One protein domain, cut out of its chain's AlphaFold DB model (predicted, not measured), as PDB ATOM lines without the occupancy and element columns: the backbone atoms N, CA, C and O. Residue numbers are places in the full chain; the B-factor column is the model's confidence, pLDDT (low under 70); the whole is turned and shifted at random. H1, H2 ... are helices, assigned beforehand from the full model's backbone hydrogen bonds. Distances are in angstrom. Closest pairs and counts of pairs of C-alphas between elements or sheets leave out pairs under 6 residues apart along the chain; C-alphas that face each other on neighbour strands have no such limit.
ATOM      1  N   THR A  23     213.157 189.850 187.058       79.56
ATOM      2  CA  THR A  23     211.715 189.828 187.309       79.56
ATOM      3  C   THR A  23     211.220 188.401 187.560       79.56
ATOM      4  O   THR A  23     211.905 187.415 187.282       79.56
ATOM      5  N   SER A  24     209.990 188.257 188.063       79.19
ATOM      6  CA  SER A  24     209.338 186.944 188.167       79.19
ATOM      7  C   SER A  24     209.216 186.242 186.810       79.19
ATOM      8  O   SER A  24     209.394 185.027 186.740       79.19
ATOM      9  N   GLN A  25     208.987 187.004 185.735       75.06
ATOM     10  CA  GLN A  25     208.921 186.484 184.369       75.06
ATOM     11  C   GLN A  25     210.263 185.913 183.904       75.06
ATOM     12  O   GLN A  25     210.283 184.877 183.249       75.06
ATOM     13  N   ASP A  26     211.385 186.532 184.273       72.94
ATOM     14  CA  ASP A  26     212.709 186.038 183.871       72.94
ATOM     15  C   ASP A  26     213.065 184.734 184.606       72.94
ATOM     16  O   ASP A  26     213.680 183.834 184.034       72.94
ATOM     17  N   ARG A  27     212.608 184.569 185.856       78.19
ATOM     18  CA  ARG A  27     212.742 183.296 186.594       78.19
ATOM     19  C   ARG A  27     211.900 182.190 185.973       78.19
ATOM     20  O   ARG A  27     212.367 181.059 185.844       78.19
ATOM     21  N   GLU A  28     210.674 182.509 185.568       77.44
ATOM     22  CA  GLU A  28     209.807 181.574 184.850       77.44
ATOM     23  C   GLU A  28     210.402 181.195 183.488       77.44
ATOM     24  O   GLU A  28     210.385 180.018 183.109       77.44
ATOM     25  N   ALA A  29     210.986 182.163 182.781       72.88
ATOM     26  CA  ALA A  29     211.703 181.938 181.535       72.88
ATOM     27  C   ALA A  29     212.898 181.008 181.735       72.88
ATOM     28  O   ALA A  29     213.057 180.023 181.006       72.88
ATOM     29  N   CYS A  30     213.664 181.258 182.794       75.81
ATOM     30  CA  CYS A  30     214.802 180.440 183.158       75.81
ATOM     31  C   CYS A  30     214.407 178.980 183.385       75.81
ATOM     32  O   CYS A  30     214.925 178.062 182.741       75.81
ATOM     33  N   GLN A  31     213.411 178.768 184.250       77.81
ATOM     34  CA  GLN A  31     212.886 177.439 184.546       77.81
ATOM     35  C   GLN A  31     212.318 176.764 183.295       77.81
ATOM     36  O   GLN A  31     212.514 175.567 183.100       77.81
ATOM     37  N   SER A  32     211.638 177.517 182.427       75.50
ATOM     38  CA  SER A  32     211.088 176.998 181.172       75.50
ATOM     39  C   SER A  32     212.165 176.481 180.231       75.50
ATOM     40  O   SER A  32     211.984 175.413 179.646       75.50
ATOM     41  N   GLY A  33     213.297 177.169 180.115       74.19
ATOM     42  CA  GLY A  33     214.370 176.662 179.273       74.19
ATOM     43  C   GLY A  33     215.201 175.554 179.918       74.19
ATOM     44  O   GLY A  33     215.589 174.633 179.206       74.19
ATOM     45  N   VAL A  34     215.367 175.525 181.250       76.44
ATOM     46  CA  VAL A  34     215.914 174.333 181.941       76.44
ATOM     47  C   VAL A  34     215.043 173.103 181.653       76.44
ATOM     48  O   VAL A  34     215.565 172.028 181.364       76.44
ATOM     49  N   ARG A  35     213.711 173.253 181.649       76.19
ATOM     50  CA  ARG A  35     212.781 172.181 181.253       76.19
ATOM     51  C   ARG A  35     212.934 171.779 179.785       76.19
ATOM     52  O   ARG A  35     212.985 170.586 179.489       76.19
ATOM     53  N   ALA A  36     213.077 172.751 178.885       73.50
ATOM     54  CA  ALA A  36     213.325 172.493 177.468       73.50
ATOM     55  C   ALA A  36     214.621 171.690 177.237       73.50
ATOM     56  O   ALA A  36     214.622 170.772 176.414       73.50
ATOM     57  N   MET A  37     215.690 171.949 178.003       73.38
ATOM     58  CA  MET A  37     216.927 171.159 177.919       73.38
ATOM     59  C   MET A  37     216.703 169.684 178.227       73.38
ATOM     60  O   MET A  37     217.277 168.817 177.572       73.38
ATOM     61  N   VAL A  38     215.911 169.391 179.260       75.81
ATOM     62  CA  VAL A  38     215.665 168.011 179.685       75.81
ATOM     63  C   VAL A  38     214.993 167.248 178.559       75.81
ATOM     64  O   VAL A  38     215.441 166.160 178.195       75.81
ATOM     65  N   PHE A  39     213.988 167.865 177.941       74.62
ATOM     66  CA  PHE A  39     213.345 167.303 176.766       74.62
ATOM     67  C   PHE A  39     214.325 167.128 175.591       74.62
ATOM     68  O   PHE A  39     214.345 166.061 174.978       74.62
ATOM     69  N   PHE A  40     215.197 168.108 175.316       73.88
ATOM     70  CA  PHE A  40     216.219 168.001 174.266       73.88
ATOM     71  C   PHE A  40     217.197 166.840 174.508       73.88
ATOM     72  O   PHE A  40     217.486 166.064 173.595       73.88
ATOM     73  N   LYS A  41     217.675 166.671 175.745       75.94
ATOM     74  CA  LYS A  41     218.578 165.573 176.120       75.94
ATOM     75  C   LYS A  41     217.899 164.215 175.965       75.94
ATOM     76  O   LYS A  41     218.482 163.324 175.350       75.94
ATOM     77  N   PHE A  42     216.655 164.069 176.425       77.69
ATOM     78  CA  PHE A  42     215.891 162.843 176.186       77.69
ATOM     79  C   PHE A  42     215.673 162.593 174.691       77.69
ATOM     80  O   PHE A  42     215.923 161.480 174.238       77.69
ATOM     81  N   LYS A  43     215.298 163.612 173.904       76.38
ATOM     82  CA  LYS A  43     215.178 163.517 172.437       76.38
ATOM     83  C   LYS A  43     216.462 163.000 171.795       76.38
ATOM     84  O   LYS A  43     216.400 162.080 170.981       76.38
ATOM     85  N   HIS A  44     217.613 163.540 172.184       75.94
ATOM     86  CA  HIS A  44     218.907 163.104 171.667       75.94
ATOM     87  C   HIS A  44     219.223 161.646 172.034       75.94
ATOM     88  O   HIS A  44     219.571 160.855 171.161       75.94
ATOM     89  N   LEU A  45     219.045 161.259 173.302       75.50
ATOM     90  CA  LEU A  45     219.301 159.887 173.758       75.50
ATOM     91  C   LEU A  45     218.349 158.867 173.115       75.50
ATOM     92  O   LEU A  45     218.775 157.771 172.752       75.50
ATOM     93  N   ILE A  46     217.080 159.236 172.925       76.19
ATOM     94  CA  ILE A  46     216.086 158.435 172.198       76.19
ATOM     95  C   ILE A  46     216.534 158.239 170.743       76.19
ATOM     96  O   ILE A  46     216.528 157.111 170.255       76.19
ATOM     97  N   ALA A  47     216.973 159.304 170.065       72.38
ATOM     98  CA  ALA A  47     217.452 159.232 168.684       72.38
ATOM     99  C   ALA A  47     218.733 158.390 168.543       72.38
ATOM    100  O   ALA A  47     218.854 157.600 167.605       72.38
ATOM    101  N   LEU A  48     219.674 158.499 169.490       72.94
ATOM    102  CA  LEU A  48     220.859 157.638 169.535       72.94
ATOM    103  C   LEU A  48     220.471 156.163 169.693       72.94
ATOM    104  O   LEU A  48     220.975 155.320 168.952       72.94
ATOM    105  N   LYS A  49     219.542 155.852 170.606       74.69
ATOM    106  CA  LYS A  49     219.056 154.480 170.820       74.69
ATOM    107  C   LYS A  49     218.338 153.905 169.601       74.69
ATOM    108  O   LYS A  49     218.557 152.741 169.268       74.69
ATOM    109  N   ASP A  50     217.525 154.705 168.917       72.75
ATOM    110  CA  ASP A  50     216.906 154.301 167.651       72.75
ATOM    111  C   ASP A  50     217.973 154.041 166.570       72.75
ATOM    112  O   ASP A  50     217.962 152.994 165.923       72.75
ATOM    113  N   SER A  51     218.983 154.913 166.451       66.56
ATOM    114  CA  SER A  51     220.102 154.725 165.515       66.56
ATOM    115  C   SER A  51     220.906 153.447 165.791       66.56
ATOM    116  O   SER A  51     221.242 152.713 164.859       66.56
ATOM    117  N   GLU A  52     221.191 153.135 167.059       70.94
ATOM    118  CA  GLU A  52     221.848 151.882 167.461       70.94
ATOM    119  C   GLU A  52     221.044 150.651 167.020       70.94
ATOM    120  O   GLU A  52     221.614 149.696 166.482       70.94
ATOM    121  N   ARG A  53     219.715 150.684 167.185       67.38
ATOM    122  CA  ARG A  53     218.822 149.608 166.732       67.38
ATOM    123  C   ARG A  53     218.798 149.480 165.218       67.38
ATOM    124  O   ARG A  53     218.898 148.367 164.711       67.38
ATOM    125  N   MET A  54     218.734 150.597 164.498       63.06
ATOM    126  CA  MET A  54     218.788 150.604 163.035       63.06
ATOM    127  C   MET A  54     220.114 150.022 162.519       63.06
ATOM    128  O   MET A  54     220.121 149.211 161.592       63.06
ATOM    129  N   LYS A  55     221.242 150.344 163.165       65.06
ATOM    130  CA  LYS A  55     222.552 149.738 162.861       65.06
ATOM    131  C   LYS A  55     222.599 148.241 163.176       65.06
ATOM    132  O   LYS A  55     223.253 147.486 162.466       65.06
ATOM    133  N   ALA A  56     221.919 147.788 164.228       65.06
ATOM    134  CA  ALA A  56     221.817 146.364 164.541       65.06
ATOM    135  C   ALA A  56     220.925 145.608 163.537       65.06
ATOM    136  O   ALA A  56     221.258 144.484 163.168       65.06
ATOM    137  N   ALA A  57     219.846 146.238 163.059       57.50
ATOM    138  CA  ALA A  57     218.902 145.680 162.087       57.50
ATOM    139  C   ALA A  57     219.421 145.672 160.637       57.50
ATOM    140  O   ALA A  57     218.859 144.994 159.785       57.50
ATOM    141  N   THR A  58     220.496 146.407 160.349       60.38
ATOM    142  CA  THR A  58     221.171 146.430 159.037       60.38
ATOM    143  C   THR A  58     222.361 145.469 158.961       60.38
ATOM    144  O   THR A  58     223.028 145.391 157.929       60.38
ATOM    145  N   LYS A  59     222.635 144.700 160.027       63.72
ATOM    146  CA  LYS A  59     223.657 143.645 160.005       63.72
ATOM    147  C   LYS A  59     223.220 142.478 159.104       63.72
ATOM    148  O   LYS A  59     222.030 142.154 159.077       63.72
ATOM    149  N   PRO A  60     224.156 141.807 158.404       48.84
ATOM    150  CA  PRO A  60     223.830 140.670 157.545       48.84
ATOM    151  C   PRO A  60     223.059 139.590 158.320       48.84
ATOM    152  O   PRO A  60     223.537 139.113 159.346       48.84
ATOM    153  N   GLY A  61     221.864 139.231 157.840       57.66
ATOM    154  CA  GLY A  61     220.978 138.239 158.470       57.66
ATOM    155  C   GLY A  61     219.858 138.808 159.352       57.66
ATOM    156  O   GLY A  61     219.002 138.046 159.795       57.66
ATOM    157  N   SER A  69     212.396 152.254 164.742       52.03
ATOM    158  CA  SER A  69     212.087 151.237 165.738       52.03
ATOM    159  C   SER A  69     211.900 151.987 167.038       52.03
ATOM    160  O   SER A  69     212.814 152.042 167.859       52.03
ATOM    161  N   TYR A  70     210.724 152.612 167.179       59.00
ATOM    162  CA  TYR A  70     210.420 153.478 168.303       59.00
ATOM    163  C   TYR A  70     210.977 152.860 169.578       59.00
ATOM    164  O   TYR A  70     210.661 151.722 169.935       59.00
ATOM    165  N   VAL A  71     211.839 153.628 170.237       59.66
ATOM    166  CA  VAL A  71     212.179 153.402 171.633       59.66
ATOM    167  C   VAL A  71     210.857 153.120 172.359       59.66
ATOM    168  O   VAL A  71     209.855 153.819 172.161       59.66
ATOM    169  N   ASN A  72     210.809 152.005 173.080       72.06
ATOM    170  CA  ASN A  72     209.643 151.546 173.818       72.06
ATOM    171  C   ASN A  72     209.756 152.019 175.264       72.06
ATOM    172  O   ASN A  72     210.835 152.359 175.737       72.06
ATOM    173  N   LYS A  73     208.642 152.011 176.003       75.50
ATOM    174  CA  LYS A  73     208.642 152.446 177.411       75.50
ATOM    175  C   LYS A  73     209.681 151.698 178.256       75.50
ATOM    176  O   LYS A  73     210.318 152.287 179.119       75.50
ATOM    177  N   SER A  74     209.921 150.423 177.946       75.50
ATOM    178  CA  SER A  74     210.942 149.591 178.592       75.50
ATOM    179  C   SER A  74     212.374 150.124 178.449       75.50
ATOM    180  O   SER A  74     213.218 149.834 179.291       75.50
ATOM    181  N   ASP A  75     212.662 150.919 177.417       78.88
ATOM    182  CA  ASP A  75     213.983 151.516 177.192       78.88
ATOM    183  C   ASP A  75     214.220 152.757 178.062       78.88
ATOM    184  O   ASP A  75     215.366 153.176 178.252       78.88
ATOM    185  N   CYS A  76     213.159 153.334 178.636       83.69
ATOM    186  CA  CYS A  76     213.278 154.544 179.435       83.69
ATOM    187  C   CYS A  76     214.078 154.343 180.718       83.69
ATOM    188  O   CYS A  76     214.724 155.289 181.161       83.69
ATOM    189  N   ALA A  77     214.134 153.133 181.276       82.88
ATOM    190  CA  ALA A  77     215.012 152.843 182.410       82.88
ATOM    191  C   ALA A  77     216.502 153.000 182.040       82.88
ATOM    192  O   ALA A  77     217.261 153.637 182.768       82.88
ATOM    193  N   ALA A  78     216.907 152.486 180.873       81.12
ATOM    194  CA  ALA A  78     218.287 152.561 180.388       81.12
ATOM    195  C   ALA A  78     218.668 153.964 179.876       81.12
ATOM    196  O   ALA A  78     219.805 154.407 180.020       81.12
ATOM    197  N   ILE A  79     217.716 154.689 179.287       82.75
ATOM    198  CA  ILE A  79     217.926 156.089 178.899       82.75
ATOM    199  C   ILE A  79     218.032 156.974 180.146       82.75
ATOM    200  O   ILE A  79     218.899 157.841 180.214       82.75
ATOM    201  N   SER A  80     217.204 156.723 181.164       81.06
ATOM    202  CA  SER A  80     217.231 157.487 182.417       81.06
ATOM    203  C   SER A  80     218.524 157.292 183.200       81.06
ATOM    204  O   SER A  80     219.021 158.253 183.777       81.06
ATOM    205  N   SER A  81     219.124 156.097 183.193       80.38
ATOM    206  CA  SER A  81     220.426 155.891 183.845       80.38
ATOM    207  C   SER A  81     221.545 156.702 183.183       80.38
ATOM    208  O   SER A  81     222.448 157.179 183.866       80.38
ATOM    209  N   SER A  82     221.440 156.953 181.875       77.56
ATOM    210  CA  SER A  82     222.366 157.821 181.133       77.56
ATOM    211  C   SER A  82     222.181 159.313 181.459       77.56
ATOM    212  O   SER A  82     223.024 160.129 181.097       77.56
ATOM    213  N   MET A  83     221.100 159.674 182.163       76.75
ATOM    214  CA  MET A  83     220.784 161.040 182.587       76.75
ATOM    215  C   MET A  83     221.237 161.359 184.017       76.75
ATOM    216  O   MET A  83     221.109 162.508 184.427       76.75
ATOM    217  N   GLU A  84     221.772 160.412 184.795       73.00
ATOM    218  CA  GLU A  84     222.116 160.667 186.208       73.00
ATOM    219  C   GLU A  84     223.207 161.744 186.380       73.00
ATOM    220  O   GLU A  84     223.098 162.592 187.266       73.00
ATOM    221  N   ALA A  85     224.206 161.805 185.490       70.88
ATOM    222  CA  ALA A  85     225.202 162.884 185.508       70.88
ATOM    223  C   ALA A  85     224.589 164.253 185.143       70.88
ATOM    224  O   ALA A  85     224.918 165.277 185.742       70.88
ATOM    225  N   GLU A  86     223.644 164.269 184.200       74.31
ATOM    226  CA  GLU A  86     222.946 165.490 183.782       74.31
ATOM    227  C   GLU A  86     221.884 165.933 184.792       74.31
ATOM    228  O   GLU A  86     221.606 167.121 184.924       74.31
ATOM    229  N   LYS A  87     221.323 165.010 185.573       75.81
ATOM    230  CA  LYS A  87     220.340 165.294 186.622       75.81
ATOM    231  C   LYS A  87     220.904 166.232 187.680       75.81
ATOM    232  O   LYS A  87     220.229 167.193 188.040       75.81
ATOM    233  N   ALA A  88     222.140 166.007 188.126       77.62
ATOM    234  CA  ALA A  88     222.815 166.912 189.056       77.62
ATOM    235  C   ALA A  88     222.980 168.319 188.451       77.62
ATOM    236  O   ALA A  88     222.706 169.327 189.109       77.62
ATOM    237  N   LYS A  89     223.350 168.391 187.165       78.44
ATOM    238  CA  LYS A  89     223.484 169.651 186.424       78.44
ATOM    239  C   LYS A  89     222.146 170.387 186.313       78.44
ATOM    240  O   LYS A  89     222.066 171.560 186.666       78.44
ATOM    241  N   ILE A  90     221.087 169.693 185.899       76.19
ATOM    242  CA  ILE A  90     219.720 170.216 185.757       76.19
ATOM    243  C   ILE A  90     219.171 170.706 187.102       76.19
ATOM    244  O   ILE A  90     218.574 171.779 187.167       76.19
ATOM    245  N   GLN A  91     219.385 169.957 188.189       79.94
ATOM    246  CA  GLN A  91     218.957 170.363 189.531       79.94
ATOM    247  C   GLN A  91     219.645 171.655 189.973       79.94
ATOM    248  O   GLN A  91     218.966 172.575 190.433       79.94
ATOM    249  N   ARG A  92     220.964 171.755 189.768       81.44
ATOM    250  CA  ARG A  92     221.725 172.978 190.051       81.44
ATOM    251  C   ARG A  92     221.201 174.164 189.235       81.44
ATOM    252  O   ARG A  92     220.998 175.233 189.798       81.44
ATOM    253  N   LEU A  93     220.929 173.972 187.942       79.31
ATOM    254  CA  LEU A  93     220.391 175.020 187.065       79.31
ATOM    255  C   LEU A  93     218.990 175.472 187.498       79.31
ATOM    256  O   LEU A  93     218.719 176.665 187.588       79.31
ATOM    257  N   SER A  94     218.118 174.528 187.851       80.44
ATOM    258  CA  SER A  94     216.775 174.825 188.363       80.44
ATOM    259  C   SER A  94     216.816 175.636 189.671       80.44
ATOM    260  O   SER A  94     216.052 176.587 189.840       80.44
ATOM    261  N   GLN A  95     217.745 175.316 190.580       84.12
ATOM    262  CA  GLN A  95     217.966 176.075 191.822       84.12
ATOM    263  C   GLN A  95     218.592 177.455 191.572       84.12
ATOM    264  O   GLN A  95     218.240 178.437 192.226       84.12
ATOM    265  N   ALA A  96     219.499 177.570 190.605       82.75
ATOM    266  CA  ALA A  96     220.054 178.859 190.215       82.75
ATOM    267  C   ALA A  96     218.972 179.778 189.610       82.75
ATOM    268  O   ALA A  96     218.939 180.971 189.916       82.75
ATOM    269  N   CYS A  97     217.997 179.226 188.873       81.12
ATOM    270  CA  CYS A  97     216.849 179.992 188.378       81.12
ATOM    271  C   CYS A  97     216.004 180.646 189.487       81.12
ATOM    272  O   CYS A  97     215.407 181.698 189.258       81.12
ATOM    273  N   THR A  98     215.914 180.042 190.678       82.38
ATOM    274  CA  THR A  98     215.115 180.596 191.789       82.38
ATOM    275  C   THR A  98     215.870 181.639 192.602       82.38
ATOM    276  O   THR A  98     215.245 182.501 193.222       82.38
ATOM    277  N   THR A  99     217.201 181.574 192.594       81.75
ATOM    278  CA  THR A  99     218.076 182.390 193.445       81.75
ATOM    279  C   THR A  99     218.745 183.545 192.709       81.75
ATOM    280  O   THR A  99     219.291 184.432 193.365       81.75
ATOM    281  N   MET A 100     218.668 183.590 191.374       81.06
ATOM    282  CA  MET A 100     219.265 184.681 190.610       81.06
ATOM    283  C   MET A 100     218.619 186.041 190.912       81.06
ATOM    284  O   MET A 100     217.403 186.177 191.126       81.06
ATOM    285  N   GLN A 101     219.466 187.061 190.881       79.25
ATOM    286  CA  GLN A 101     219.118 188.444 191.182       79.25
ATOM    287  C   GLN A 101     219.373 189.369 189.991       79.25
ATOM    288  O   GLN A 101     218.669 190.366 189.856       79.25
ATOM    289  N   THR A 102     220.309 189.023 189.101       79.62
ATOM    290  CA  THR A 102     220.690 189.864 187.957       79.62
ATOM    291  C   THR A 102     220.669 189.107 186.629       79.62
ATOM    292  O   THR A 102     220.869 187.890 186.578       79.62
ATOM    293  N   VAL A 103     220.466 189.840 185.533       71.81
ATOM    294  CA  VAL A 103     220.556 189.302 184.161       71.81
ATOM    295  C   VAL A 103     221.964 188.766 183.850       71.81
ATOM    296  O   VAL A 103     222.111 187.802 183.106       71.81
ATOM    297  N   GLU A 104     223.009 189.314 184.470       73.62
ATOM    298  CA  GLU A 104     224.383 188.804 184.351       73.62
ATOM    299  C   GLU A 104     224.513 187.366 184.889       73.62
ATOM    300  O   GLU A 104     225.119 186.501 184.254       73.62
ATOM    301  N   GLN A 105     223.903 187.092 186.050       73.94
ATOM    302  CA  GLN A 105     223.882 185.756 186.654       73.94
ATOM    303  C   GLN A 105     223.107 184.763 185.789       73.94
ATOM    304  O   GLN A 105     223.526 183.611 185.670       73.94
ATOM    305  N   PHE A 106     222.019 185.222 185.158       72.00
ATOM    306  CA  PHE A 106     221.318 184.457 184.133       72.00
ATOM    307  C   PHE A 106     222.298 184.093 183.010       72.00
ATOM    308  O   PHE A 106     222.610 182.919 182.838       72.00
ATOM    309  N   ARG A 107     222.863 185.079 182.302       71.56
ATOM    310  CA  ARG A 107     223.736 184.852 181.133       71.56
ATOM    311  C   ARG A 107     224.901 183.915 181.427       71.56
ATOM    312  O   ARG A 107     225.148 182.995 180.651       71.56
ATOM    313  N   LYS A 108     225.569 184.108 182.568       73.19
ATOM    314  CA  LYS A 108     226.696 183.272 182.992       73.19
ATOM    315  C   LYS A 108     226.299 181.802 183.108       73.19
ATOM    316  O   LYS A 108     226.929 180.947 182.489       73.19
ATOM    317  N   MET A 109     225.212 181.529 183.827       72.25
ATOM    318  CA  MET A 109     224.670 180.183 183.984       72.25
ATOM    319  C   MET A 109     224.354 179.528 182.631       72.25
ATOM    320  O   MET A 109     224.632 178.350 182.450       72.25
ATOM    321  N   TYR A 110     223.822 180.271 181.657       68.12
ATOM    322  CA  TYR A 110     223.566 179.719 180.322       68.12
ATOM    323  C   TYR A 110     224.845 179.454 179.532       68.12
ATOM    324  O   TYR A 110     224.996 178.370 178.979       68.12
ATOM    325  N   SER A 111     225.778 180.405 179.512       66.19
ATOM    326  CA  SER A 111     227.018 180.290 178.737       66.19
ATOM    327  C   SER A 111     227.944 179.166 179.210       66.19
ATOM    328  O   SER A 111     228.644 178.569 178.399       66.19
ATOM    329  N   GLU A 112     227.948 178.866 180.511       64.88
ATOM    330  CA  GLU A 112     228.836 177.855 181.096       64.88
ATOM    331  C   GLU A 112     228.213 176.452 181.049       64.88
ATOM    332  O   GLU A 112     228.923 175.453 180.926       64.88
ATOM    333  N   ASP A 113     226.882 176.357 181.126       60.31
ATOM    334  CA  ASP A 113     226.205 175.087 181.380       60.31
ATOM    335  C   ASP A 113     225.242 174.629 180.279       60.31
ATOM    336  O   ASP A 113     224.871 173.448 180.257       60.31
ATOM    337  N   MET A 114     224.857 175.501 179.347       59.44
ATOM    338  CA  MET A 114     223.937 175.172 178.257       59.44
ATOM    339  C   MET A 114     224.622 175.281 176.892       59.44
ATOM    340  O   MET A 114     224.504 176.279 176.190       59.44
ATOM    341  N   ASP A 115     225.298 174.209 176.484       55.66
ATOM    342  CA  ASP A 115     225.866 174.064 175.139       55.66
ATOM    343  C   ASP A 115     224.762 173.753 174.106       55.66
ATOM    344  O   ASP A 115     224.606 172.625 173.639       55.66
ATOM    345  N   MET A 116     223.896 174.737 173.837       52.19
ATOM    346  CA  MET A 116     222.812 174.645 172.842       52.19
ATOM    347  C   MET A 116     223.053 175.538 171.613       52.19
ATOM    348  O   MET A 116     222.143 175.729 170.812       52.19
ATOM    349  N   GLY A 117     224.257 176.103 171.460       50.19
ATOM    350  CA  GLY A 117     224.598 176.988 170.335       50.19
ATOM    351  C   GLY A 117     223.884 178.349 170.342       50.19
ATOM    352  O   GLY A 117     223.908 179.052 169.336       50.19
ATOM    353  N   ILE A 118     223.251 178.721 171.459       48.59
ATOM    354  CA  ILE A 118     222.562 180.003 171.647       48.59
ATOM    355  C   ILE A 118     223.574 181.047 172.126       48.59
ATOM    356  O   ILE A 118     224.431 180.753 172.962       48.59
ATOM    357  N   ARG A 119     223.501 182.271 171.593       54.66
ATOM    358  CA  ARG A 119     224.471 183.316 171.930       54.66
ATOM    359  C   ARG A 119     224.213 183.873 173.334       54.66
ATOM    360  O   ARG A 119     223.084 184.182 173.700       54.66
ATOM    361  N   ALA A 120     225.279 184.035 174.117       51.22
ATOM    362  CA  ALA A 120     225.215 184.486 175.512       51.22
ATOM    363  C   ALA A 120     224.711 185.936 175.701       51.22
ATOM    364  O   ALA A 120     224.458 186.356 176.831       51.22
ATOM    365  N   ASP A 121     224.586 186.710 174.618       60.38
ATOM    366  CA  ASP A 121     224.105 188.093 174.613       60.38
ATOM    367  C   ASP A 121     222.575 188.230 174.475       60.38
ATOM    368  O   ASP A 121     222.054 189.333 174.666       60.38
ATOM    369  N   GLU A 122     221.845 187.138 174.221       59.31
ATOM    370  CA  GLU A 122     220.387 187.158 174.041       59.31
ATOM    371  C   GLU A 122     219.601 187.442 175.340       59.31
ATOM    372  O   GLU A 122     220.051 187.177 176.461       59.31
ATOM    373  N   ASP A 123     218.403 188.017 175.182       60.22
ATOM    374  CA  ASP A 123     217.458 188.262 176.279       60.22
ATOM    375  C   ASP A 123     216.917 186.918 176.826       60.22
ATOM    376  O   ASP A 123     216.476 186.075 176.032       60.22
ATOM    377  N   PRO A 124     216.872 186.717 178.161       56.19
ATOM    378  CA  PRO A 124     216.189 185.594 178.814       56.19
ATOM    379  C   PRO A 124     214.833 185.186 178.226       56.19
ATOM    380  O   PRO A 124     214.474 184.006 178.223       56.19
ATOM    381  N   LYS A 125     214.057 186.153 177.736       61.69
ATOM    382  CA  LYS A 125     212.729 185.929 177.154       61.69
ATOM    383  C   LYS A 125     212.800 185.365 175.736       61.69
ATOM    384  O   LYS A 125     211.979 184.522 175.378       61.69
ATOM    385  N   GLN A 126     213.788 185.789 174.949       62.19
ATOM    386  CA  GLN A 126     214.027 185.279 173.593       62.19
ATOM    387  C   GLN A 126     214.548 183.839 173.622       62.19
ATOM    388  O   GLN A 126     214.177 183.024 172.778       62.19
ATOM    389  N   PHE A 127     215.288 183.494 174.673       59.91
ATOM    390  CA  PHE A 127     215.796 182.150 174.904       59.91
ATOM    391  C   PHE A 127     214.702 181.066 174.961       59.91
ATOM    392  O   PHE A 127     214.910 179.981 174.421       59.91
ATOM    393  N   ILE A 128     213.521 181.327 175.550       56.72
ATOM    394  CA  ILE A 128     212.427 180.331 175.540       56.72
ATOM    395  C   ILE A 128     211.971 180.064 174.110       56.72
ATOM    396  O   ILE A 128     211.750 178.906 173.764       56.72
ATOM    397  N   SER A 129     211.822 181.120 173.301       59.84
ATOM    398  CA  SER A 129     211.424 180.963 171.903       59.84
ATOM    399  C   SER A 129     212.454 180.105 171.190       59.84
ATOM    400  O   SER A 129     212.099 179.047 170.703       59.84
ATOM    401  N   HIS A 130     213.740 180.447 171.275       61.62
ATOM    402  CA  HIS A 130     214.800 179.691 170.607       61.62
ATOM    403  C   HIS A 130     214.914 178.242 171.086       61.62
ATOM    404  O   HIS A 130     215.029 177.337 170.264       61.62
ATOM    405  N   ALA A 131     214.826 177.987 172.394       59.03
ATOM    406  CA  ALA A 131     214.849 176.629 172.925       59.03
ATOM    407  C   ALA A 131     213.641 175.815 172.433       59.03
ATOM    408  O   ALA A 131     213.792 174.657 172.066       59.03
ATOM    409  N   VAL A 132     212.448 176.409 172.385       57.84
ATOM    410  CA  VAL A 132     211.226 175.764 171.881       57.84
ATOM    411  C   VAL A 132     211.252 175.574 170.362       57.84
ATOM    412  O   VAL A 132     210.834 174.528 169.866       57.84
ATOM    413  N   ASP A 133     211.757 176.554 169.627       60.50
ATOM    414  CA  ASP A 133     211.835 176.534 168.170       60.50
ATOM    415  C   ASP A 133     212.887 175.498 167.720       60.50
ATOM    416  O   ASP A 133     212.632 174.691 166.822       60.50
ATOM    417  N   ALA A 134     214.012 175.391 168.440       56.91
ATOM    418  CA  ALA A 134     215.005 174.326 168.267       56.91
ATOM    419  C   ALA A 134     214.462 172.924 168.616       56.91
ATOM    420  O   ALA A 134     214.924 171.915 168.071       56.91
ATOM    421  N   LEU A 135     213.475 172.829 169.516       56.69
ATOM    422  CA  LEU A 135     212.834 171.558 169.867       56.69
ATOM    423  C   LEU A 135     211.936 171.028 168.748       56.69
ATOM    424  O   LEU A 135     211.953 169.814 168.502       56.69
ATOM    425  N   ALA A 136     211.192 171.917 168.088       53.91
ATOM    426  CA  ALA A 136     210.349 171.581 166.947       53.91
ATOM    427  C   ALA A 136     211.221 171.164 165.751       53.91
ATOM    428  O   ALA A 136     211.084 170.059 165.232       53.91
ATOM    429  N   GLY A 137     212.233 171.970 165.407       51.09
ATOM    430  CA  GLY A 137     213.090 171.711 164.244       51.09
ATOM    431  C   GLY A 137     212.353 171.812 162.900       51.09
ATOM    432  O   GLY A 137     212.937 171.495 161.866       51.09
ATOM    433  N   ASP A 138     211.088 172.236 162.910       57.75
ATOM    434  CA  ASP A 138     210.194 172.329 161.763       57.75
ATOM    435  C   ASP A 138     209.262 173.559 161.852       57.75
ATOM    436  O   ASP A 138     208.833 173.985 162.926       57.75
ATOM    437  N   GLU A 139     208.900 174.126 160.695       61.66
ATOM    438  CA  GLU A 139     207.943 175.243 160.552       61.66
ATOM    439  C   GLU A 139     206.472 174.794 160.734       61.66
ATOM    440  O   GLU A 139     205.552 175.381 160.170       61.66
ATOM    441  N   CYS A 140     206.220 173.720 161.495       69.19
ATOM    442  CA  CYS A 140     204.880 173.168 161.712       69.19
ATOM    443  C   CYS A 140     204.321 173.645 163.071       69.19
ATOM    444  O   CYS A 140     204.799 173.205 164.124       69.19
ATOM    445  N   PRO A 141     203.267 174.491 163.102       74.25
ATOM    446  CA  PRO A 141     202.715 175.024 164.353       74.25
ATOM    447  C   PRO A 141     202.222 173.943 165.325       74.25
ATOM    448  O   PRO A 141     202.302 174.106 166.543       74.25
ATOM    449  N   ALA A 142     201.733 172.814 164.800       74.31
ATOM    450  CA  ALA A 142     201.274 171.689 165.608       74.31
ATOM    451  C   ALA A 142     202.436 170.989 166.341       74.31
ATOM    452  O   ALA A 142     202.325 170.723 167.539       74.31
ATOM    453  N   SER A 143     203.569 170.759 165.666       68.94
ATOM    454  CA  SER A 143     204.794 170.233 166.289       68.94
ATOM    455  C   SER A 143     205.312 171.172 167.384       68.94
ATOM    456  O   SER A 143     205.619 170.727 168.492       68.94
ATOM    457  N   GLN A 144     205.315 172.484 167.122       72.00
ATOM    458  CA  GLN A 144     205.723 173.505 168.095       72.00
ATOM    459  C   GLN A 144     204.826 173.522 169.339       72.00
ATOM    460  O   GLN A 144     205.322 173.612 170.466       72.00
ATOM    461  N   ALA A 145     203.506 173.401 169.168       73.81
ATOM    462  CA  ALA A 145     202.569 173.331 170.286       73.81
ATOM    463  C   ALA A 145     202.830 172.102 171.176       73.81
ATOM    464  O   ALA A 145     202.862 172.227 172.404       73.81
ATOM    465  N   ILE A 146     203.101 170.940 170.570       77.94
ATOM    466  CA  ILE A 146     203.432 169.705 171.295       77.94
ATOM    467  C   ILE A 146     204.750 169.865 172.066       77.94
ATOM    468  O   ILE A 146     204.815 169.494 173.241       77.94
ATOM    469  N   ALA A 147     205.783 170.457 171.458       73.81
ATOM    470  CA  ALA A 147     207.059 170.724 172.129       73.81
ATOM    471  C   ALA A 147     206.883 171.640 173.358       73.81
ATOM    472  O   ALA A 147     207.397 171.338 174.441       73.81
ATOM    473  N   ARG A 148     206.094 172.718 173.220       73.06
ATOM    474  CA  ARG A 148     205.766 173.653 174.315       73.06
ATOM    475  C   ARG A 148     205.031 172.961 175.455       73.06
ATOM    476  O   ARG A 148     205.400 173.123 176.619       73.06
ATOM    477  N   GLU A 149     203.999 172.184 175.138       80.19
ATOM    478  CA  GLU A 149     203.226 171.450 176.140       80.19
ATOM    479  C   GLU A 149     204.094 170.416 176.870       80.19
ATOM    480  O   GLU A 149     204.022 170.281 178.093       80.19
ATOM    481  N   THR A 150     204.966 169.726 176.138       78.19
ATOM    482  CA  THR A 150     205.860 168.700 176.690       78.19
ATOM    483  C   THR A 150     206.876 169.299 177.656       78.19
ATOM    484  O   THR A 150     207.011 168.801 178.772       78.19
ATOM    485  N   SER A 151     207.506 170.420 177.290       72.12
ATOM    486  CA  SER A 151     208.408 171.164 178.183       72.12
ATOM    487  C   SER A 151     207.709 171.607 179.480       72.12
ATOM    488  O   SER A 151     208.302 171.591 180.560       72.12
ATOM    489  N   ARG A 152     206.409 171.935 179.432       73.25
ATOM    490  CA  ARG A 152     205.636 172.222 180.655       73.25
ATOM    491  C   ARG A 152     205.416 170.977 181.518       73.25
ATOM    492  O   ARG A 152     205.465 171.085 182.741       73.25
ATOM    493  N   LYS A 153     205.190 169.804 180.917       75.50
ATOM    494  CA  LYS A 153     204.935 168.543 181.642       75.50
ATOM    495  C   LYS A 153     206.171 167.971 182.331       75.50
ATOM    496  O   LYS A 153     206.035 167.313 183.356       75.50
ATOM    497  N   THR A 154     207.374 168.286 181.862       70.31
ATOM    498  CA  THR A 154     208.636 167.854 182.491       70.31
ATOM    499  C   THR A 154     208.998 168.649 183.762       70.31
ATOM    500  O   THR A 154     210.150 168.655 184.181       70.31
ATOM    501  N   MET A 155     208.034 169.344 184.386       58.47
ATOM    502  CA  MET A 155     208.233 170.279 185.506       58.47
ATOM    503  C   MET A 155     208.731 169.649 186.814       58.47
ATOM    504  O   MET A 155     209.325 170.356 187.624       58.47
ATOM    505  N   ASN A 156     208.521 168.348 187.019       59.84
ATOM    506  CA  ASN A 156     208.871 167.654 188.255       59.84
ATOM    507  C   ASN A 156     209.856 166.518 187.965       59.84
ATOM    508  O   ASN A 156     209.469 165.371 187.767       59.84
ATOM    509  N   PHE A 157     211.153 166.839 188.001       61.00
ATOM    510  CA  PHE A 157     212.287 165.925 187.766       61.00
ATOM    511  C   PHE A 157     212.413 164.752 188.759       61.00
ATOM    512  O   PHE A 157     213.433 164.063 188.772       61.00
ATOM    513  N   GLY A 158     211.416 164.530 189.618       61.44
ATOM    514  CA  GLY A 158     211.424 163.451 190.605       61.44
ATOM    515  C   GLY A 158     211.460 162.064 189.964       61.44
ATOM    516  O   GLY A 158     212.008 161.141 190.559       61.44
ATOM    517  N   ASN A 159     210.946 161.928 188.736       77.88
ATOM    518  CA  ASN A 159     210.882 160.661 188.017       77.88
ATOM    519  C   ASN A 159     211.426 160.794 186.581       77.88
ATOM    520  O   ASN A 159     210.715 161.183 185.653       77.88
ATOM    521  N   MET A 160     212.708 160.464 186.390       77.38
ATOM    522  CA  MET A 160     213.370 160.544 185.077       77.38
ATOM    523  C   MET A 160     212.809 159.547 184.057       77.38
ATOM    524  O   MET A 160     212.786 159.848 182.865       77.38
ATOM    525  N   VAL A 161     212.291 158.405 184.519       82.56
ATOM    526  CA  VAL A 161     211.647 157.410 183.648       82.56
ATOM    527  C   VAL A 161     210.365 157.985 183.059       82.56
ATOM    528  O   VAL A 161     210.165 157.932 181.850       82.56
ATOM    529  N   GLU A 162     209.538 158.621 183.885       83.12
ATOM    530  CA  GLU A 162     208.324 159.304 183.430       83.12
ATOM    531  C   GLU A 162     208.644 160.467 182.478       83.12
ATOM    532  O   GLU A 162     207.994 160.616 181.443       83.12
ATOM    533  N   CYS A 163     209.700 161.238 182.759       80.69
ATOM    534  CA  CYS A 163     210.168 162.287 181.849       80.69
ATOM    535  C   CYS A 163     210.584 161.716 180.485       80.69
ATOM    536  O   CYS A 163     210.245 162.296 179.450       80.69
ATOM    537  N   CYS A 164     211.268 160.569 180.465       82.62
ATOM    538  CA  CYS A 164     211.591 159.859 179.230       82.62
ATOM    539  C   CYS A 164     210.328 159.419 178.479       82.62
ATOM    540  O   CYS A 164     210.229 159.648 177.274       82.62
ATOM    541  N   GLU A 165     209.345 158.837 179.171       85.06
ATOM    542  CA  GLU A 165     208.108 158.368 178.539       85.06
ATOM    543  C   GLU A 165     207.302 159.512 177.915       85.06
ATOM    544  O   GLU A 165     206.853 159.399 176.771       85.06
ATOM    545  N   ILE A 166     207.164 160.624 178.641       84.38
ATOM    546  CA  ILE A 166     206.522 161.850 178.151       84.38
ATOM    547  C   ILE A 166     207.264 162.372 176.915       84.38
ATOM    548  O   ILE A 166     206.636 162.712 175.912       84.38
ATOM    549  N   SER A 167     208.599 162.387 176.963       81.00
ATOM    550  CA  SER A 167     209.436 162.849 175.852       81.00
ATOM    551  C   SER A 167     209.283 161.962 174.612       81.00
ATOM    552  O   SER A 167     209.160 162.456 173.493       81.00
ATOM    553  N   MET A 168     209.239 160.646 174.802       81.25
ATOM    554  CA  MET A 168     208.985 159.676 173.738       81.25
ATOM    555  C   MET A 168     207.614 159.869 173.082       81.25
ATOM    556  O   MET A 168     207.511 159.852 171.854       81.25
ATOM    557  N   ASP A 169     206.557 160.004 173.885       83.75
ATOM    558  CA  ASP A 169     205.195 160.202 173.382       83.75
ATOM    559  C   ASP A 169     205.083 161.515 172.595       83.75
ATOM    560  O   ASP A 169     204.519 161.549 171.500       83.75
ATOM    561  N   ALA A 170     205.716 162.576 173.097       80.44
ATOM    562  CA  ALA A 170     205.811 163.852 172.403       80.44
ATOM    563  C   ALA A 170     206.508 163.727 171.043       80.44
ATOM    564  O   ALA A 170     205.999 164.243 170.055       80.44
ATOM    565  N   LEU A 171     207.627 162.997 170.954       76.19
ATOM    566  CA  LEU A 171     208.340 162.790 169.687       76.19
ATOM    567  C   LEU A 171     207.495 162.045 168.655       76.19
ATOM    568  O   LEU A 171     207.482 162.428 167.486       76.19
ATOM    569  N   LYS A 172     206.735 161.033 169.087       76.94
ATOM    570  CA  LYS A 172     205.785 160.321 168.218       76.94
ATOM    571  C   LYS A 172     204.724 161.269 167.664       76.94
ATOM    572  O   LYS A 172     204.444 161.251 166.466       76.94
ATOM    573  N   LYS A 173     204.158 162.113 168.529       80.44
ATOM    574  CA  LYS A 173     203.131 163.093 168.152       80.44
ATOM    575  C   LYS A 173     203.680 164.178 167.231       80.44
ATOM    576  O   LYS A 173     203.039 164.473 166.230       80.44
ATOM    577  N   MET A 174     204.863 164.721 167.526       74.88
ATOM    578  CA  MET A 174     205.521 165.722 166.678       74.88
ATOM    579  C   MET A 174     205.834 165.155 165.296       74.88
ATOM    580  O   MET A 174     205.521 165.795 164.306       74.88
ATOM    581  N   TYR A 175     206.352 163.927 165.198       71.12
ATOM    582  CA  TYR A 175     206.588 163.300 163.895       71.12
ATOM    583  C   TYR A 175     205.288 163.086 163.102       71.12
ATOM    584  O   TYR A 175     205.243 163.317 161.894       71.12
ATOM    585  N   GLY A 176     204.208 162.682 163.782       70.94
ATOM    586  CA  GLY A 176     202.883 162.575 163.172       70.94
ATOM    587  C   GLY A 176     202.362 163.918 162.651       70.94
ATOM    588  O   GLY A 176     201.903 163.993 161.512       70.94
ATOM    589  N   ALA A 177     202.480 164.978 163.454       71.38
ATOM    590  CA  ALA A 177     202.088 166.336 163.082       71.38
ATOM    591  C   ALA A 177     202.934 166.877 161.919       71.38
ATOM    592  O   ALA A 177     202.389 167.384 160.940       71.38
ATOM    593  N   TRP A 178     204.250 166.686 161.975       67.44
ATOM    594  CA  TRP A 178     205.180 167.052 160.914       67.44
ATOM    595  C   TRP A 178     204.856 166.352 159.591       67.44
ATOM    596  O   TRP A 178     204.760 167.008 158.557       67.44
ATOM    597  N   SER A 179     204.613 165.037 159.612       66.75
ATOM    598  CA  SER A 179     204.251 164.285 158.405       66.75
ATOM    599  C   SER A 179     202.952 164.804 157.780       66.75
ATOM    600  O   SER A 179     202.856 164.913 156.559       66.75
ATOM    601  N   GLN A 180     201.966 165.180 158.597       69.81
ATOM    602  CA  GLN A 180     200.733 165.808 158.115       69.81
ATOM    603  C   GLN A 180     200.992 167.198 157.517       69.81
ATOM    604  O   GLN A 180     200.463 167.500 156.449       69.81
ATOM    605  N   CYS A 181     201.841 168.006 158.158       68.81
ATOM    606  CA  CYS A 181     202.278 169.309 157.654       68.81
ATOM    607  C   CYS A 181     202.981 169.192 156.288       68.81
ATOM    608  O   CYS A 181     202.658 169.942 155.369       68.81
ATOM    609  N   GLN A 182     203.884 168.222 156.109       62.12
ATOM    610  CA  GLN A 182     204.553 167.996 154.822       62.12
ATOM    611  C   GLN A 182     203.585 167.544 153.730       62.12
ATOM    612  O   GLN A 182     203.627 168.072 152.622       62.12
ATOM    613  N   ASN A 183     202.683 166.615 154.052       61.00
ATOM    614  CA  ASN A 183     201.703 166.111 153.092       61.00
ATOM    615  C   ASN A 183     200.704 167.194 152.651       61.00
ATOM    616  O   ASN A 183     200.234 167.156 151.517       61.00
ATOM    617  N   ALA A 184     200.403 168.163 153.520       57.12
ATOM    618  CA  ALA A 184     199.584 169.328 153.185       57.12
ATOM    619  C   ALA A 184     200.334 170.373 152.332       57.12
ATOM    620  O   ALA A 184     199.697 171.115 151.588       57.12
ATOM    621  N   ALA A 185     201.668 170.432 152.431       52.00
ATOM    622  CA  ALA A 185     202.522 171.323 151.642       52.00
ATOM    623  C   ALA A 185     202.891 170.747 150.261       52.00
ATOM    624  O   ALA A 185     203.226 171.503 149.349       52.00
ATOM    625  N   THR A 186     202.808 169.427 150.070       45.34
ATOM    626  CA  THR A 186     202.829 168.816 148.735       45.34
ATOM    627  C   THR A 186     201.502 169.083 148.024       45.34
ATOM    628  O   THR A 186     200.465 168.636 148.516       45.34
TER     629      THR A 186
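This is residues 23 to 61 and 69 to 186 of the 256 residues of an uncharacterized protein of Bdellovibrionales bacterium GWA2_49_15 (UniProt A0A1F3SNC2). One long helix, H1, runs through the middle; H3 and H5 lie side by side with its first part, and the hairpin of H6 and H7 crosses it. H4 folds back beside H3, H2 packs on H7 near residues 160 to 165, and the last part of H1 reaches beyond the other helices. The printed part has 157 residues with seven named helices, H1 to H7 in chain order, and no named strand; its class is all helix. It is compact, with a radius of gyration of the C-alphas of 16.7 A, and spans 59 by 39 by 24 A.

H1, residues 24 to 57, begins with C-alpha 24 at (209.338, 186.944, 188.167) and is 49.7 A from first to last C-alpha. H2 is residues 73 to 81, H3 84 to 99, H4 103 to 113, H5 124 to 136 and H6 141 to 153. H7, residues 160 to 185, measures 36.8 A and ends with C-alpha 185 at (202.522, 171.323, 151.642).

H1 is the hub, touching five helices. Its residues 26 to 40 touch H5 at a shallow tilt of 22 degrees, the same way; the closest C-alphas, of Gly 33 and Ile 128, are 5.6 A apart. Its residues 27 to 38 touch H3 at 13 degrees, opposite ways, closest at C-alphas 27 and 97, 5.6 A. H7 touches H1 about perpendicular, at 81 degrees, closest at C-alphas 167 and 39, 6.0 A. H6 and H7 form a helical hairpin, closest at C-alphas 143 and 174, 4.6 A; H3 and H4 form another, closest at C-alphas 93 and 109, 7.4 A. H2 touches H7, closest at C-alphas 76 and 161, 5.4 A. Every O i to N i+4 pair is within hydrogen-bond range in H1, H4, H6 and H7, against 3 of 5 in H2, 9 of 12 in H3 and 7 of 9 in H5.

The C-alphas farthest apart, of Gly 61 and Gln 101, are 60.0 A apart. Residues 62 to 68 are cut out, with 17.3 A between C-alphas 61 and 69. No link printed whole is long. Mean pLDDT of the printed part is 70.5; 58 residues are under 70, among them 110 to 140.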